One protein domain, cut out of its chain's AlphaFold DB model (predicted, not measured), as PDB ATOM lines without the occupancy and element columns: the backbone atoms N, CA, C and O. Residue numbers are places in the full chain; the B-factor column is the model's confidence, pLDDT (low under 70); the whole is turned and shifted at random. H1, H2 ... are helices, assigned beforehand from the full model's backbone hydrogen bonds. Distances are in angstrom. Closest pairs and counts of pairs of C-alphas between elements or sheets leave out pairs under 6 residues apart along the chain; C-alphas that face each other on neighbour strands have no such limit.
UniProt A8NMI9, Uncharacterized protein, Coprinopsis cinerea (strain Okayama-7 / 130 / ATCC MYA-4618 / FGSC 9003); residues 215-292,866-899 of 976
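What this domain is: This is residues 215 to 292 and 866 to 899 of the 976 residues of an uncharacterized protein of Coprinopsis cinerea (strain Okayama-7 / 130 / ATCC MYA-4618 / FGSC 9003) (UniProt A8NMI9). The long helices H3 and H5 stand on the two sides of H2, the three side by side in a row, with short H4 slanting across H2 and H3. Beyond H5 the chain turns off through H6, and residues 889 to 899 stick out as an arm. You have 112 residues with six named helices, H1 to H6 in chain order, and no named strand: all helix. The whole is only just loose, close to compact, with a radius of gyration of the C-alphas of 16.3 A, and spans 56 by 32 by 27 A.

Where its parts are: Find C-alpha 252 at (20.764, 34.610, -54.798); from there H3 runs 24.1 A to residue 268. H5, residues 868 to 884, covers 24.3 A, and H2, residues 232 to 246, 20.6 A. H1 is residues 224 to 227 and H4 residues 282 to 288. H6, residues 887 to 897, runs 15.1 A to C-alpha 897 at (-7.503, 18.380, -27.883).

How they stand to each other: H3 and H2 form a hairpin, touching at a shallow tilt of 18 degrees, opposite ways; their closest C-alphas, Thr 255 and Ala 241, are 5.7 A apart. H5 touches H2 the same way at a shallow 19 degrees, closest at C-alphas 870 and 236, 5.7 A. H3 and H5 are apart. H4 touches H2 at residues 238 to 242 alone, a steep tilt of 49 degrees, with C-alphas 285 and 238 closest at 5.3 A. H1 only just touches H4, with 3 pairs of C-alphas within 8 A, the closest being 225 and 288 at 5.0 A. Every O i to N i+4 pair is within hydrogen-bond range in H2 to H6; H1 is too short for one.

The domain as a whole: Residues 293 to 865 are not printed; C-alphas 292 and 866 are 20.9 A apart. The link from H3 to H4 is long. Look for pLDDT under 70 at residues 215 to 222 and 878 to 899.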
ATOM      1  N   GLU A 215      25.681  40.577 -29.152       42.28
ATOM      2  CA  GLU A 215      24.560  40.973 -28.283       42.28
ATOM      3  C   GLU A 215      24.289  42.486 -28.364       42.28
ATOM      4  O   GLU A 215      23.135  42.886 -28.506       42.28
ATOM      5  N   GLU A 216      25.323  43.332 -28.433       38.34
ATOM      6  CA  GLU A 216      25.161  44.767 -28.720       38.34
ATOM      7  C   GLU A 216      24.695  45.045 -30.168       38.34
ATOM      8  O   GLU A 216      24.036  46.056 -30.432       38.34
ATOM      9  N   ALA A 217      24.994  44.162 -31.133       39.00
ATOM     10  CA  ALA A 217      24.591  44.339 -32.537       39.00
ATOM     11  C   ALA A 217      23.223  43.720 -32.899       39.00
ATOM     12  O   ALA A 217      22.584  44.162 -33.864       39.00
ATOM     13  N   LEU A 218      22.781  42.698 -32.165       52.06
ATOM     14  CA  LEU A 218      21.492  42.021 -32.288       52.06
ATOM     15  C   LEU A 218      20.537  42.617 -31.259       52.06
ATOM     16  O   LEU A 218      20.353  42.078 -30.176       52.06
ATOM     17  N   ASN A 219      19.909  43.732 -31.624       54.81
ATOM     18  CA  ASN A 219      18.926  44.401 -30.781       54.81
ATOM     19  C   ASN A 219      17.740  43.453 -30.481       54.81
ATOM     20  O   ASN A 219      16.837  43.300 -31.302       54.81
ATOM     21  N   LEU A 220      17.777  42.779 -29.325       60.31
ATOM     22  CA  LEU A 220      16.915  41.637 -28.979       60.31
ATOM     23  C   LEU A 220      15.410  41.958 -28.986       60.31
ATOM     24  O   LEU A 220      14.601  41.041 -29.098       60.31
ATOM     25  N   GLY A 221      15.037  43.240 -28.898       57.38
ATOM     26  CA  GLY A 221      13.647  43.704 -28.896       57.38
ATOM     27  C   GLY A 221      13.056  44.108 -30.251       57.38
ATOM     28  O   GLY A 221      11.873  44.439 -30.295       57.38
ATOM     29  N   ALA A 222      13.835  44.157 -31.341       65.00
ATOM     30  CA  ALA A 222      13.313  44.484 -32.675       65.00
ATOM     31  C   ALA A 222      14.287  44.129 -33.809       65.00
ATOM     32  O   ALA A 222      15.499  44.314 -33.699       65.00
ATOM     33  N   ALA A 223      13.751  43.741 -34.974       75.50
ATOM     34  CA  ALA A 223      14.562  43.544 -36.175       75.50
ATOM     35  C   ALA A 223      15.418  44.797 -36.488       75.50
ATOM     36  O   ALA A 223      14.900  45.919 -36.406       75.50
ATOM     37  N   PRO A 224      16.701  44.663 -36.895       79.69
ATOM     38  CA  PRO A 224      17.595  45.812 -37.063       79.69
ATOM     39  C   PRO A 224      17.076  46.920 -37.993       79.69
ATOM     40  O   PRO A 224      17.392  48.085 -37.767       79.69
ATOM     41  N   ALA A 225      16.266  46.594 -39.004       77.94
ATOM     42  CA  ALA A 225      15.604  47.561 -39.880       77.94
ATOM     43  C   ALA A 225      14.573  48.430 -39.138       77.94
ATOM     44  O   ALA A 225      14.489  49.630 -39.398       77.94
ATOM     45  N   TYR A 226      13.819  47.848 -38.202       80.50
ATOM     46  CA  TYR A 226      12.849  48.566 -37.371       80.50
ATOM     47  C   TYR A 226      13.567  49.425 -36.325       80.50
ATOM     48  O   TYR A 226      13.308  50.624 -36.237       80.50
ATOM     49  N   ALA A 227      14.558  48.861 -35.624       77.12
ATOM     50  CA  ALA A 227      15.373  49.594 -34.651       77.12
ATOM     51  C   ALA A 227      16.102  50.808 -35.270       77.12
ATOM     52  O   ALA A 227      16.214  51.862 -34.648       77.12
ATOM     53  N   ARG A 228      16.560  50.683 -36.524       78.56
ATOM     54  CA  ARG A 228      17.213  51.764 -37.290       78.56
ATOM     55  C   ARG A 228      16.234  52.707 -37.998       78.56
ATOM     56  O   ARG A 228      16.691  53.612 -38.692       78.56
ATOM     57  N   LYS A 229      14.920  52.502 -37.840       81.25
ATOM     58  CA  LYS A 229      13.845  53.269 -38.497       81.25
ATOM     59  C   LYS A 229      14.012  53.348 -40.024       81.25
ATOM     60  O   LYS A 229      13.778  54.390 -40.634       81.25
ATOM     61  N   GLU A 230      14.429  52.247 -40.653       86.25
ATOM     62  CA  GLU A 230      14.482  52.152 -42.118       86.25
ATOM     63  C   GLU A 230      13.065  52.294 -42.697       86.25
ATOM     64  O   GLU A 230      12.105  51.736 -42.157       86.25
ATOM     65  N   SER A 231      12.914  53.061 -43.778       87.12
ATOM     66  CA  SER A 231      11.594  53.438 -44.295       87.12
ATOM     67  C   SER A 231      10.834  52.249 -44.895       87.12
ATOM     68  O   SER A 231      11.425  51.368 -45.524       87.12
ATOM     69  N   THR A 232       9.505  52.239 -44.752       87.75
ATOM     70  CA  THR A 232       8.609  51.173 -45.244       87.75
ATOM     71  C   THR A 232       8.922  50.703 -46.678       87.75
ATOM     72  O   THR A 232       9.002  49.491 -46.873       87.75
ATOM     73  N   PRO A 233       9.192  51.574 -47.680       89.56
ATOM     74  CA  PRO A 233       9.524  51.117 -49.036       89.56
ATOM     75  C   PRO A 233      10.825  50.301 -49.110       89.56
ATOM     76  O   PRO A 233      10.911  49.336 -49.870       89.56
ATOM     77  N   VAL A 234      11.826  50.645 -48.293       91.00
ATOM     78  CA  VAL A 234      13.095  49.909 -48.192       91.00
ATOM     79  C   VAL A 234      12.876  48.557 -47.505       91.00
ATOM     80  O   VAL A 234      13.350  47.532 -48.000       91.00
ATOM     81  N   ARG A 235      12.085  48.521 -46.424       90.69
ATOM     82  CA  ARG A 235      11.722  47.275 -45.721       90.69
ATOM     83  C   ARG A 235      10.925  46.323 -46.621       90.69
ATOM     84  O   ARG A 235      11.226  45.132 -46.675       90.69
ATOM     85  N   MET A 236       9.986  46.852 -47.408       90.94
ATOM     86  CA  MET A 236       9.247  46.092 -48.421       90.94
ATOM     87  C   MET A 236      10.162  45.529 -49.518       90.94
ATOM     88  O   MET A 236       9.996  44.371 -49.896       90.94
ATOM     89  N   ALA A 237      11.163  46.283 -49.988       92.69
ATOM     90  CA  ALA A 237      12.146  45.768 -50.946       92.69
ATOM     91  C   ALA A 237      12.956  44.588 -50.368       92.69
ATOM     92  O   ALA A 237      13.208  43.603 -51.069       92.69
ATOM     93  N   TYR A 238      13.309  44.630 -49.075       93.06
ATOM     94  CA  TYR A 238      13.949  43.501 -48.390       93.06
ATOM     95  C   TYR A 238      13.014  42.289 -48.274       93.06
ATOM     96  O   TYR A 238      13.431  41.173 -48.588       93.06
ATOM     97  N   LEU A 239      11.758  42.493 -47.859       89.19
ATOM     98  CA  LEU A 239      10.763  41.421 -47.743       89.19
ATOM     99  C   LEU A 239      10.500  40.761 -49.099       89.19
ATOM    100  O   LEU A 239      10.526  39.537 -49.187       89.19
ATOM    101  N   GLN A 240      10.359  41.543 -50.172       90.75
ATOM    102  CA  GLN A 240      10.210  41.022 -51.533       90.75
ATOM    103  C   GLN A 240      11.437  40.213 -51.979       90.75
ATOM    104  O   GLN A 240      11.295  39.170 -52.620       90.75
ATOM    105  N   ALA A 241      12.653  40.640 -51.621       91.25
ATOM    106  CA  ALA A 241      13.862  39.864 -51.888       91.25
ATOM    107  C   ALA A 241      13.854  38.515 -51.137       91.25
ATOM    108  O   ALA A 241      14.209  37.484 -51.712       91.25
ATOM    109  N   VAL A 242      13.393  38.487 -49.882       86.44
ATOM    110  CA  VAL A 242      13.206  37.233 -49.132       86.44
ATOM    111  C   VAL A 242      12.125  36.359 -49.778       86.44
ATOM    112  O   VAL A 242      12.396  35.187 -50.039       86.44
ATOM    113  N   LEU A 243      10.965  36.924 -50.125       84.31
ATOM    114  CA  LEU A 243       9.850  36.243 -50.796       84.31
ATOM    115  C   LEU A 243      10.300  35.566 -52.102       84.31
ATOM    116  O   LEU A 243      10.079  34.370 -52.292       84.31
ATOM    117  N   ASN A 244      11.018  36.299 -52.960       84.81
ATOM    118  CA  ASN A 244      11.548  35.793 -54.228       84.81
ATOM    119  C   ASN A 244      12.475  34.580 -54.021       84.81
ATOM    120  O   ASN A 244      12.453  33.631 -54.806       84.81
ATOM    121  N   ASN A 245      13.299  34.598 -52.969       85.31
ATOM    122  CA  ASN A 245      14.230  33.512 -52.662       85.31
ATOM    123  C   ASN A 245      13.545  32.299 -52.003       85.31
ATOM    124  O   ASN A 245      13.905  31.162 -52.308       85.31
ATOM    125  N   VAL A 246      12.582  32.534 -51.109       72.19
ATOM    126  CA  VAL A 246      11.930  31.502 -50.283       72.19
ATOM    127  C   VAL A 246      10.760  30.832 -51.010       72.19
ATOM    128  O   VAL A 246      10.665  29.600 -50.992       72.19
ATOM    129  N   ILE A 247       9.899  31.622 -51.661       71.44
ATOM    130  CA  ILE A 247       8.702  31.158 -52.380       71.44
ATOM    131  C   ILE A 247       9.030  30.904 -53.848       71.44
ATOM    132  O   ILE A 247       8.909  29.780 -54.326       71.44
ATOM    133  N   SER A 248       9.500  31.930 -54.565       75.62
ATOM    134  CA  SER A 248       9.732  31.858 -56.017       75.62
ATOM    135  C   SER A 248      11.024  31.122 -56.398       75.62
ATOM    136  O   SER A 248      11.419  31.150 -57.561       75.62
ATOM    137  N   HIS A 249      11.711  30.510 -55.424       78.12
ATOM    138  CA  HIS A 249      12.958  29.753 -55.582       78.12
ATOM    139  C   HIS A 249      14.056  30.477 -56.392       78.12
ATOM    140  O   HIS A 249      14.923  29.852 -57.006       78.12
ATOM    141  N   SER A 250      14.050  31.813 -56.369       86.19
ATOM    142  CA  SER A 250      15.004  32.630 -57.114       86.19
ATOM    143  C   SER A 250      16.421  32.447 -56.584       86.19
ATOM    144  O   SER A 250      16.675  32.480 -55.374       86.19
ATOM    145  N   SER A 251      17.375  32.327 -57.512       88.12
ATOM    146  CA  SER A 251      18.800  32.300 -57.174       88.12
ATOM    147  C   SER A 251      19.211  33.564 -56.410       88.12
ATOM    148  O   SER A 251      18.657  34.646 -56.625       88.12
ATOM    149  N   VAL A 252      20.232  33.458 -55.554       87.44
ATOM    150  CA  VAL A 252      20.764  34.610 -54.798       87.44
ATOM    151  C   VAL A 252      21.191  35.740 -55.742       87.44
ATOM    152  O   VAL A 252      20.942  36.905 -55.453       87.44
ATOM    153  N   ARG A 253      21.767  35.407 -56.908       89.69
ATOM    154  CA  ARG A 253      22.160  36.392 -57.928       89.69
ATOM    155  C   ARG A 253      20.951  37.152 -58.480       89.69
ATOM    156  O   ARG A 253      20.965  38.374 -58.451       89.69
ATOM    157  N   HIS A 254      19.916  36.444 -58.938       89.56
ATOM    158  CA  HIS A 254      18.703  37.078 -59.469       89.56
ATOM    159  C   HIS A 254      17.981  37.902 -58.393       89.56
ATOM    160  O   HIS A 254      17.574  39.032 -58.636       89.56
ATOM    161  N   THR A 255      17.920  37.379 -57.168       92.00
ATOM    162  CA  THR A 255      17.331  38.076 -56.020       92.00
ATOM    163  C   THR A 255      18.065  39.379 -55.692       92.00
ATOM    164  O   THR A 255      17.415  40.393 -55.455       92.00
ATOM    165  N   ASN A 256      19.405  39.382 -55.730       93.56
ATOM    166  CA  ASN A 256      20.199  40.602 -55.556       93.56
ATOM    167  C   ASN A 256      19.911  41.623 -56.668       93.56
ATOM    168  O   ASN A 256      19.724  42.794 -56.363       93.56
ATOM    169  N   THR A 257      19.827  41.189 -57.931       92.56
ATOM    170  CA  THR A 257      19.489  42.074 -59.060       92.56
ATOM    171  C   THR A 257      18.091  42.682 -58.916       92.56
ATOM    172  O   THR A 257      17.928  43.876 -59.147       92.56
ATOM    173  N   ASN A 258      17.096  41.904 -58.477       92.06
ATOM    174  CA  ASN A 258      15.739  42.416 -58.253       92.06
ATOM    175  C   ASN A 258      15.701  43.422 -57.091       92.06
ATOM    176  O   ASN A 258      15.089  44.477 -57.229       92.06
ATOM    177  N   LEU A 259      16.400  43.134 -55.986       94.50
ATOM    178  CA  LEU A 259      16.547  44.053 -54.852       94.50
ATOM    179  C   LEU A 259      17.219  45.368 -55.274       94.50
ATOM    180  O   LEU A 259      16.726  46.447 -54.955       94.50
ATOM    181  N   GLU A 260      18.317  45.291 -56.023       93.75
ATOM    182  CA  GLU A 260      19.011  46.466 -56.551       93.75
ATOM    183  C   GLU A 260      18.124  47.273 -57.511       93.75
ATOM    184  O   GLU A 260      18.070  48.496 -57.398       93.75
ATOM    185  N   GLY A 261      17.354  46.605 -58.378       93.50
ATOM    186  CA  GLY A 261      16.339  47.240 -59.222       93.50
ATOM    187  C   GLY A 261      15.289  48.004 -58.410       93.50
ATOM    188  O   GLY A 261      15.050  49.182 -58.681       93.50
ATOM    189  N   SER A 262      14.722  47.384 -57.368       94.06
ATOM    190  CA  SER A 262      13.762  48.038 -56.466       94.06
ATOM    191  C   SER A 262      14.357  49.270 -55.776       94.06
ATOM    192  O   SER A 262      13.726  50.326 -55.755       94.06
ATOM    193  N   LEU A 263      15.586  49.178 -55.260       94.25
ATOM    194  CA  LEU A 263      16.261  50.308 -54.609       94.25
ATOM    195  C   LEU A 263      16.608  51.427 -55.606       94.25
ATOM    196  O   LEU A 263      16.490  52.602 -55.267       94.25
ATOM    197  N   ASN A 264      16.969  51.088 -56.847       93.19
ATOM    198  CA  ASN A 264      17.231  52.070 -57.901       93.19
ATOM    199  C   ASN A 264      15.948  52.798 -58.343       93.19
ATOM    200  O   ASN A 264      16.003  53.993 -58.631       93.19
ATOM    201  N   MET A 265      14.784  52.134 -58.331       94.31
ATOM    202  CA  MET A 265      13.489  52.799 -58.544       94.31
ATOM    203  C   MET A 265      13.162  53.788 -57.416       94.31
ATOM    204  O   MET A 265      12.750  54.911 -57.698       94.31
ATOM    205  N   LEU A 266      13.404  53.417 -56.151       93.50
ATOM    206  CA  LEU A 266      13.254  54.337 -55.012       93.50
ATOM    207  C   LEU A 266      14.221  55.530 -55.106       93.50
ATOM    208  O   LEU A 266      13.853  56.649 -54.753       93.50
ATOM    209  N   GLN A 267      15.439  55.310 -55.614       92.31
ATOM    210  CA  GLN A 267      16.428  56.367 -55.833       92.31
ATOM    211  C   GLN A 267      15.987  57.331 -56.941       92.31
ATOM    212  O   GLN A 267      16.042  58.542 -56.750       92.31
ATOM    213  N   ALA A 268      15.487  56.809 -58.065       92.44
ATOM    214  CA  ALA A 268      14.950  57.615 -59.162       92.44
ATOM    215  C   ALA A 268      13.702  58.421 -58.753       92.44
ATOM    216  O   ALA A 268      13.497  59.527 -59.248       92.44
ATOM    217  N   ALA A 269      12.896  57.895 -57.826       92.94
ATOM    218  CA  ALA A 269      11.753  58.591 -57.237       92.94
ATOM    219  C   ALA A 269      12.128  59.579 -56.107       92.94
ATOM    220  O   ALA A 269      11.238  60.223 -55.555       92.94
ATOM    221  N   GLY A 270      13.411  59.703 -55.740       89.56
ATOM    222  CA  GLY A 270      13.876  60.623 -54.694       89.56
ATOM    223  C   GLY A 270      13.501  60.222 -53.260       89.56
ATOM    224  O   GLY A 270      13.521  61.071 -52.373       89.56
ATOM    225  N   VAL A 271      13.149  58.951 -53.022       89.25
ATOM    226  CA  VAL A 271      12.675  58.438 -51.716       89.25
ATOM    227  C   VAL A 271      13.594  57.381 -51.087       89.25
ATOM    228  O   VAL A 271      13.280  56.837 -50.027       89.25
ATOM    229  N   LEU A 272      14.729  57.067 -51.722       91.25
ATOM    230  CA  LEU A 272      15.763  56.218 -51.126       91.25
ATOM    231  C   LEU A 272      16.587  57.042 -50.115       91.25
ATOM    232  O   LEU A 272      17.155  58.056 -50.515       91.25
ATOM    233  N   PRO A 273      16.685  56.638 -48.835       86.75
ATOM    234  CA  PRO A 273      17.427  57.396 -47.832       86.75
ATOM    235  C   PRO A 273      18.945  57.212 -47.968       86.75
ATOM    236  O   PRO A 273      19.425  56.096 -48.182       86.75
ATOM    237  N   ASP A 274      19.704  58.288 -47.738       83.56
ATOM    238  CA  ASP A 274      21.171  58.237 -47.622       83.56
ATOM    239  C   ASP A 274      21.628  57.550 -46.321       83.56
ATOM    240  O   ASP A 274      22.675  56.902 -46.274       83.56
ATOM    241  N   TYR A 275      20.822  57.652 -45.257       82.88
ATOM    242  CA  TYR A 275      21.047  56.986 -43.978       82.88
ATOM    243  C   TYR A 275      19.721  56.487 -43.367       82.88
ATOM    244  O   TYR A 275      18.760  57.255 -43.334       82.88
ATOM    245  N   PRO A 276      19.651  55.246 -42.837       83.56
ATOM    246  CA  PRO A 276      20.687  54.211 -42.872       83.56
ATOM    247  C   PRO A 276      20.921  53.703 -44.300       83.56
ATOM    248  O   PRO A 276      19.958  53.443 -45.014       83.56
ATOM    249  N   VAL A 277      22.183  53.495 -44.696       87.62
ATOM    250  CA  VAL A 277      22.518  53.021 -46.055       87.62
ATOM    251  C   VAL A 277      21.785  51.696 -46.351       87.62
ATOM    252  O   VAL A 277      22.008  50.720 -45.611       87.62
ATOM    253  N   PRO A 278      20.938  51.635 -47.403       90.31
ATOM    254  CA  PRO A 278      20.123  50.461 -47.708       90.31
ATOM    255  C   PRO A 278      20.928  49.221 -48.117       90.31
ATOM    256  O   PRO A 278      21.965  49.293 -48.780       90.31
ATOM    257  N   ALA A 279      20.428  48.045 -47.742       91.00
ATOM    258  CA  ALA A 279      21.052  46.761 -48.030       91.00
ATOM    259  C   ALA A 279      20.860  46.348 -49.501       91.00
ATOM    260  O   ALA A 279      19.756  46.010 -49.913       91.00
ATOM    261  N   ARG A 280      21.949  46.287 -50.281       91.00
ATOM    262  CA  ARG A 280      21.934  45.888 -51.709       91.00
ATOM    263  C   ARG A 280      22.191  44.393 -51.974       91.00
ATOM    264  O   ARG A 280      22.382  43.991 -53.116       91.00
ATOM    265  N   THR A 281      22.204  43.541 -50.944       91.81
ATOM    266  CA  THR A 281      22.302  42.075 -51.116       91.81
ATOM    267  C   THR A 281      21.282  41.352 -50.247       91.81
ATOM    268  O   THR A 281      20.999  41.797 -49.137       91.81
ATOM    269  N   LEU A 282      20.792  40.199 -50.708       89.62
ATOM    270  CA  LEU A 282      19.870  39.332 -49.972       89.62
ATOM    271  C   LEU A 282      20.416  38.929 -48.596       89.62
ATOM    272  O   LEU A 282      19.656  38.876 -47.635       89.62
ATOM    273  N   ALA A 283      21.720  38.659 -48.482       88.12
ATOM    274  CA  ALA A 283      22.340  38.317 -47.202       88.12
ATOM    275  C   ALA A 283      22.259  39.499 -46.222       88.12
ATOM    276  O   ALA A 283      21.823  39.342 -45.086       88.12
ATOM    277  N   THR A 284      22.604  40.706 -46.677       88.56
ATOM    278  CA  THR A 284      22.482  41.920 -45.861       88.56
ATOM    279  C   THR A 284      21.017  42.249 -45.549       88.56
ATOM    280  O   THR A 284      20.723  42.629 -44.422       88.56
ATOM    281  N   ALA A 285      20.096  42.061 -46.497       90.19
ATOM    282  CA  ALA A 285      18.662  42.292 -46.313       90.19
ATOM    283  C   ALA A 285      18.054  41.330 -45.278       90.19
ATOM    284  O   ALA A 285      17.369  41.786 -44.365       90.19
ATOM    285  N   LYS A 286      18.384  40.028 -45.335       88.94
ATOM    286  CA  LYS A 286      18.005  39.054 -44.294       88.94
ATOM    287  C   LYS A 286      18.511  39.490 -42.919       88.94
ATOM    288  O   LYS A 286      17.719  39.528 -41.989       88.94
ATOM    289  N   ARG A 287      19.771  39.931 -42.800       88.31
ATOM    290  CA  ARG A 287      20.310  40.474 -41.536       88.31
ATOM    291  C   ARG A 287      19.578  41.724 -41.049       88.31
ATOM    292  O   ARG A 287      19.295  41.818 -39.862       88.31
ATOM    293  N   ARG A 288      19.244  42.672 -41.937       87.25
ATOM    294  CA  ARG A 288      18.454  43.863 -41.565       87.25
ATOM    295  C   ARG A 288      17.055  43.481 -41.072       87.25
ATOM    296  O   ARG A 288      16.585  44.071 -40.110       87.25
ATOM    297  N   LEU A 289      16.428  42.465 -41.660       86.69
ATOM    298  CA  LEU A 289      15.146  41.916 -41.200       86.69
ATOM    299  C   LEU A 289      15.269  40.938 -40.010       86.69
ATOM    300  O   LEU A 289      14.264  40.379 -39.597       86.69
ATOM    301  N   GLY A 290      16.465  40.668 -39.475       85.81
ATOM    302  CA  GLY A 290      16.661  39.651 -38.428       85.81
ATOM    303  C   GLY A 290      16.498  38.192 -38.896       85.81
ATOM    304  O   GLY A 290      16.624  37.277 -38.096       85.81
ATOM    305  N   LEU A 291      16.288  37.944 -40.192       86.75
ATOM    306  CA  LEU A 291      16.014  36.631 -40.797       86.75
ATOM    307  C   LEU A 291      17.280  35.870 -41.248       86.75
ATOM    308  O   LEU A 291      17.237  35.109 -42.221       86.75
ATOM    309  N   ASP A 292      18.427  36.099 -40.600       87.88
ATOM    310  CA  ASP A 292      19.675  35.363 -40.864       87.88
ATOM    311  C   ASP A 292      19.954  34.347 -39.735       87.88
ATOM    312  O   ASP A 292      20.542  34.715 -38.714       87.88
ATOM    313  N   ALA A 866       3.846  50.220 -40.072       77.44
ATOM    314  CA  ALA A 866       3.932  49.160 -41.071       77.44
ATOM    315  C   ALA A 866       2.672  49.117 -41.946       77.44
ATOM    316  O   ALA A 866       1.564  48.820 -41.480       77.44
ATOM    317  N   SER A 867       2.867  49.383 -43.239       84.31
ATOM    318  CA  SER A 867       1.783  49.480 -44.219       84.31
ATOM    319  C   SER A 867       1.023  48.154 -44.397       84.31
ATOM    320  O   SER A 867       1.597  47.080 -44.187       84.31
ATOM    321  N   PRO A 868      -0.236  48.180 -44.880       82.69
ATOM    322  CA  PRO A 868      -0.978  46.960 -45.203       82.69
ATOM    323  C   PRO A 868      -0.232  46.026 -46.170       82.69
ATOM    324  O   PRO A 868      -0.320  44.811 -46.032       82.69
ATOM    325  N   PHE A 869       0.552  46.580 -47.103       85.62
ATOM    326  CA  PHE A 869       1.364  45.806 -48.046       85.62
ATOM    327  C   PHE A 869       2.596  45.163 -47.395       85.62
ATOM    328  O   PHE A 869       2.933  44.030 -47.725       85.62
ATOM    329  N   GLU A 870       3.249  45.840 -46.444       82.62
ATOM    330  CA  GLU A 870       4.343  45.255 -45.651       82.62
ATOM    331  C   GLU A 870       3.836  44.064 -44.821       82.62
ATOM    332  O   GLU A 870       4.447  42.994 -44.822       82.62
ATOM    333  N   ARG A 871       2.663  44.223 -44.192       78.88
ATOM    334  CA  ARG A 871       1.987  43.162 -43.429       78.88
ATOM    335  C   ARG A 871       1.551  41.998 -44.327       78.88
ATOM    336  O   ARG A 871       1.730  40.846 -43.944       78.88
ATOM    337  N   ALA A 872       1.034  42.276 -45.528       78.94
ATOM    338  CA  ALA A 872       0.676  41.249 -46.509       78.94
ATOM    339  C   ALA A 872       1.898  40.433 -46.969       78.94
ATOM    340  O   ALA A 872       1.869  39.210 -46.882       78.94
ATOM    341  N   LEU A 873       3.000  41.095 -47.347       81.38
ATOM    342  CA  LEU A 873       4.245  40.420 -47.741       81.38
ATOM    343  C   LEU A 873       4.796  39.515 -46.631       81.38
ATOM    344  O   LEU A 873       5.253  38.408 -46.913       81.38
ATOM    345  N   LEU A 874       4.752  39.963 -45.372       77.12
ATOM    346  CA  LEU A 874       5.187  39.137 -44.246       77.12
ATOM    347  C   LEU A 874       4.252  37.936 -44.030       77.12
ATOM    348  O   LEU A 874       4.737  36.817 -43.856       77.12
ATOM    349  N   ASN A 875       2.935  38.140 -44.117       72.75
ATOM    350  CA  ASN A 875       1.953  37.057 -44.050       72.75
ATOM    351  C   ASN A 875       2.141  36.034 -45.181       72.75
ATOM    352  O   ASN A 875       2.006  34.842 -44.926       72.75
ATOM    353  N   ASP A 876       2.504  36.449 -46.396       73.88
ATOM    354  CA  ASP A 876       2.778  35.526 -47.507       73.88
ATOM    355  C   ASP A 876       4.033  34.673 -47.253       73.88
ATOM    356  O   ASP A 876       4.019  33.464 -47.503       73.88
ATOM    357  N   ILE A 877       5.100  35.259 -46.684       70.25
ATOM    358  CA  ILE A 877       6.288  34.501 -46.248       70.25
ATOM    359  C   ILE A 877       5.896  33.490 -45.156       70.25
ATOM    360  O   ILE A 877       6.237  32.310 -45.266       70.25
ATOM    361  N   ILE A 878       5.153  33.930 -44.135       68.19
ATOM    362  CA  ILE A 878       4.705  33.076 -43.025       68.19
ATOM    363  C   ILE A 878       3.805  31.949 -43.539       68.19
ATOM    364  O   ILE A 878       4.049  30.794 -43.210       68.19
ATOM    365  N   ASN A 879       2.822  32.236 -44.394       65.69
ATOM    366  CA  ASN A 879       1.912  31.240 -44.962       65.69
ATOM    367  C   ASN A 879       2.642  30.226 -45.861       65.69
ATOM    368  O   ASN A 879       2.306  29.038 -45.846       65.69
ATOM    369  N   SER A 880       3.670  30.649 -46.606       65.81
ATOM    370  CA  SER A 880       4.525  29.742 -47.387       65.81
ATOM    371  C   SER A 880       5.346  28.798 -46.503       65.81
ATOM    372  O   SER A 880       5.455  27.608 -46.802       65.81
ATOM    373  N   GLU A 881       5.920  29.288 -45.403       60.69
ATOM    374  CA  GLU A 881       6.662  28.419 -44.480       60.69
ATOM    375  C   GLU A 881       5.708  27.559 -43.624       60.69
ATOM    376  O   GLU A 881       5.962  26.375 -43.416       60.69
ATOM    377  N   ALA A 882       4.539  28.077 -43.240       52.56
ATOM    378  CA  ALA A 882       3.496  27.344 -42.523       52.56
ATOM    379  C   ALA A 882       2.828  26.244 -43.371       52.56
ATOM    380  O   ALA A 882       2.462  25.199 -42.834       52.56
ATOM    381  N   THR A 883       2.707  26.416 -44.693       46.25
ATOM    382  CA  THR A 883       2.255  25.336 -45.597       46.25
ATOM    383  C   THR A 883       3.323  24.259 -45.807       46.25
ATOM    384  O   THR A 883       2.975  23.103 -46.051       46.25
ATOM    385  N   ARG A 884       4.612  24.580 -45.620       49.88
ATOM    386  CA  ARG A 884       5.688  23.578 -45.482       49.88
ATOM    387  C   ARG A 884       5.657  22.898 -44.103       49.88
ATOM    388  O   ARG A 884       5.983  21.715 -44.007       49.88
ATOM    389  N   GLY A 885       5.203  23.612 -43.068       44.56
ATOM    390  CA  GLY A 885       5.255  23.198 -41.665       44.56
ATOM    391  C   GLY A 885       3.947  23.295 -40.867       44.56
ATOM    392  O   GLY A 885       3.945  23.892 -39.804       44.56
ATOM    393  N   GLY A 886       2.845  22.693 -41.332       42.62
ATOM    394  CA  GLY A 886       1.705  22.229 -40.510       42.62
ATOM    395  C   GLY A 886       0.905  23.213 -39.624       42.62
ATOM    396  O   GLY A 886      -0.099  22.789 -39.060       42.62
ATOM    397  N   MET A 887       1.278  24.484 -39.499       38.94
ATOM    398  CA  MET A 887       0.869  25.369 -38.390       38.94
ATOM    399  C   MET A 887      -0.655  25.583 -38.246       38.94
ATOM    400  O   MET A 887      -1.187  25.619 -37.138       38.94
ATOM    401  N   ALA A 888      -1.391  25.646 -39.361       36.31
ATOM    402  CA  ALA A 888      -2.858  25.734 -39.347       36.31
ATOM    403  C   ALA A 888      -3.535  24.436 -38.855       36.31
ATOM    404  O   ALA A 888      -4.609  24.478 -38.259       36.31
ATOM    405  N   VAL A 889      -2.890  23.284 -39.072       40.56
ATOM    406  CA  VAL A 889      -3.317  21.987 -38.531       40.56
ATOM    407  C   VAL A 889      -2.942  21.879 -37.052       40.56
ATOM    408  O   VAL A 889      -3.729  21.339 -36.286       40.56
ATOM    409  N   GLU A 890      -1.812  22.445 -36.613       41.09
ATOM    410  CA  GLU A 890      -1.457  22.499 -35.184       41.09
ATOM    411  C   GLU A 890      -2.489  23.290 -34.369       41.09
ATOM    412  O   GLU A 890      -2.975  22.793 -33.356       41.09
ATOM    413  N   LEU A 891      -2.914  24.466 -34.851       35.50
ATOM    414  CA  LEU A 891      -3.989  25.247 -34.223       35.50
ATOM    415  C   LEU A 891      -5.341  24.513 -34.204       35.50
ATOM    416  O   LEU A 891      -6.117  24.699 -33.268       35.50
ATOM    417  N   ALA A 892      -5.634  23.681 -35.207       30.50
ATOM    418  CA  ALA A 892      -6.863  22.887 -35.253       30.50
ATOM    419  C   ALA A 892      -6.810  21.658 -34.325       30.50
ATOM    420  O   ALA A 892      -7.788  21.383 -33.632       30.50
ATOM    421  N   ILE A 893      -5.673  20.953 -34.271       34.72
ATOM    422  CA  ILE A 893      -5.460  19.796 -33.389       34.72
ATOM    423  C   ILE A 893      -5.448  20.242 -31.925       34.72
ATOM    424  O   ILE A 893      -6.212  19.698 -31.137       34.72
ATOM    425  N   LEU A 894      -4.686  21.282 -31.566       33.75
ATOM    426  CA  LEU A 894      -4.628  21.778 -30.184       33.75
ATOM    427  C   LEU A 894      -5.999  22.278 -29.693       33.75
ATOM    428  O   LEU A 894      -6.354  22.057 -28.538       33.75
ATOM    429  N   ARG A 895      -6.816  22.881 -30.572       27.81
ATOM    430  CA  ARG A 895      -8.203  23.264 -30.242       27.81
ATOM    431  C   ARG A 895      -9.148  22.066 -30.101       27.81
ATOM    432  O   ARG A 895     -10.035  22.125 -29.259       27.81
ATOM    433  N   ALA A 896      -8.962  20.996 -30.874       31.86
ATOM    434  CA  ALA A 896      -9.730  19.755 -30.724       31.86
ATOM    435  C   ALA A 896      -9.300  18.937 -29.488       31.86
ATOM    436  O   ALA A 896     -10.112  18.243 -28.881       31.86
ATOM    437  N   GLU A 897      -8.033  19.033 -29.083       36.19
ATOM    438  CA  GLU A 897      -7.503  18.380 -27.883       36.19
ATOM    439  C   GLU A 897      -7.874  19.120 -26.588       36.19
ATOM    440  O   GLU A 897      -7.886  18.498 -25.524       36.19
ATOM    441  N   ALA A 898      -8.231  20.407 -26.653       31.41
ATOM    442  CA  ALA A 898      -8.506  21.240 -25.481       31.41
ATOM    443  C   ALA A 898      -9.789  20.868 -24.710       31.41
ATOM    444  O   ALA A 898      -9.821  21.010 -23.491       31.41
ATOM    445  N   THR A 899     -10.841  20.372 -25.367       31.41
ATOM    446  CA  THR A 899     -12.206  20.435 -24.800       31.41
ATOM    447  C   THR A 899     -12.640  19.233 -23.949       31.41
ATOM    448  O   THR A 899     -13.351  19.432 -22.966       31.41
TER     449      THR A 899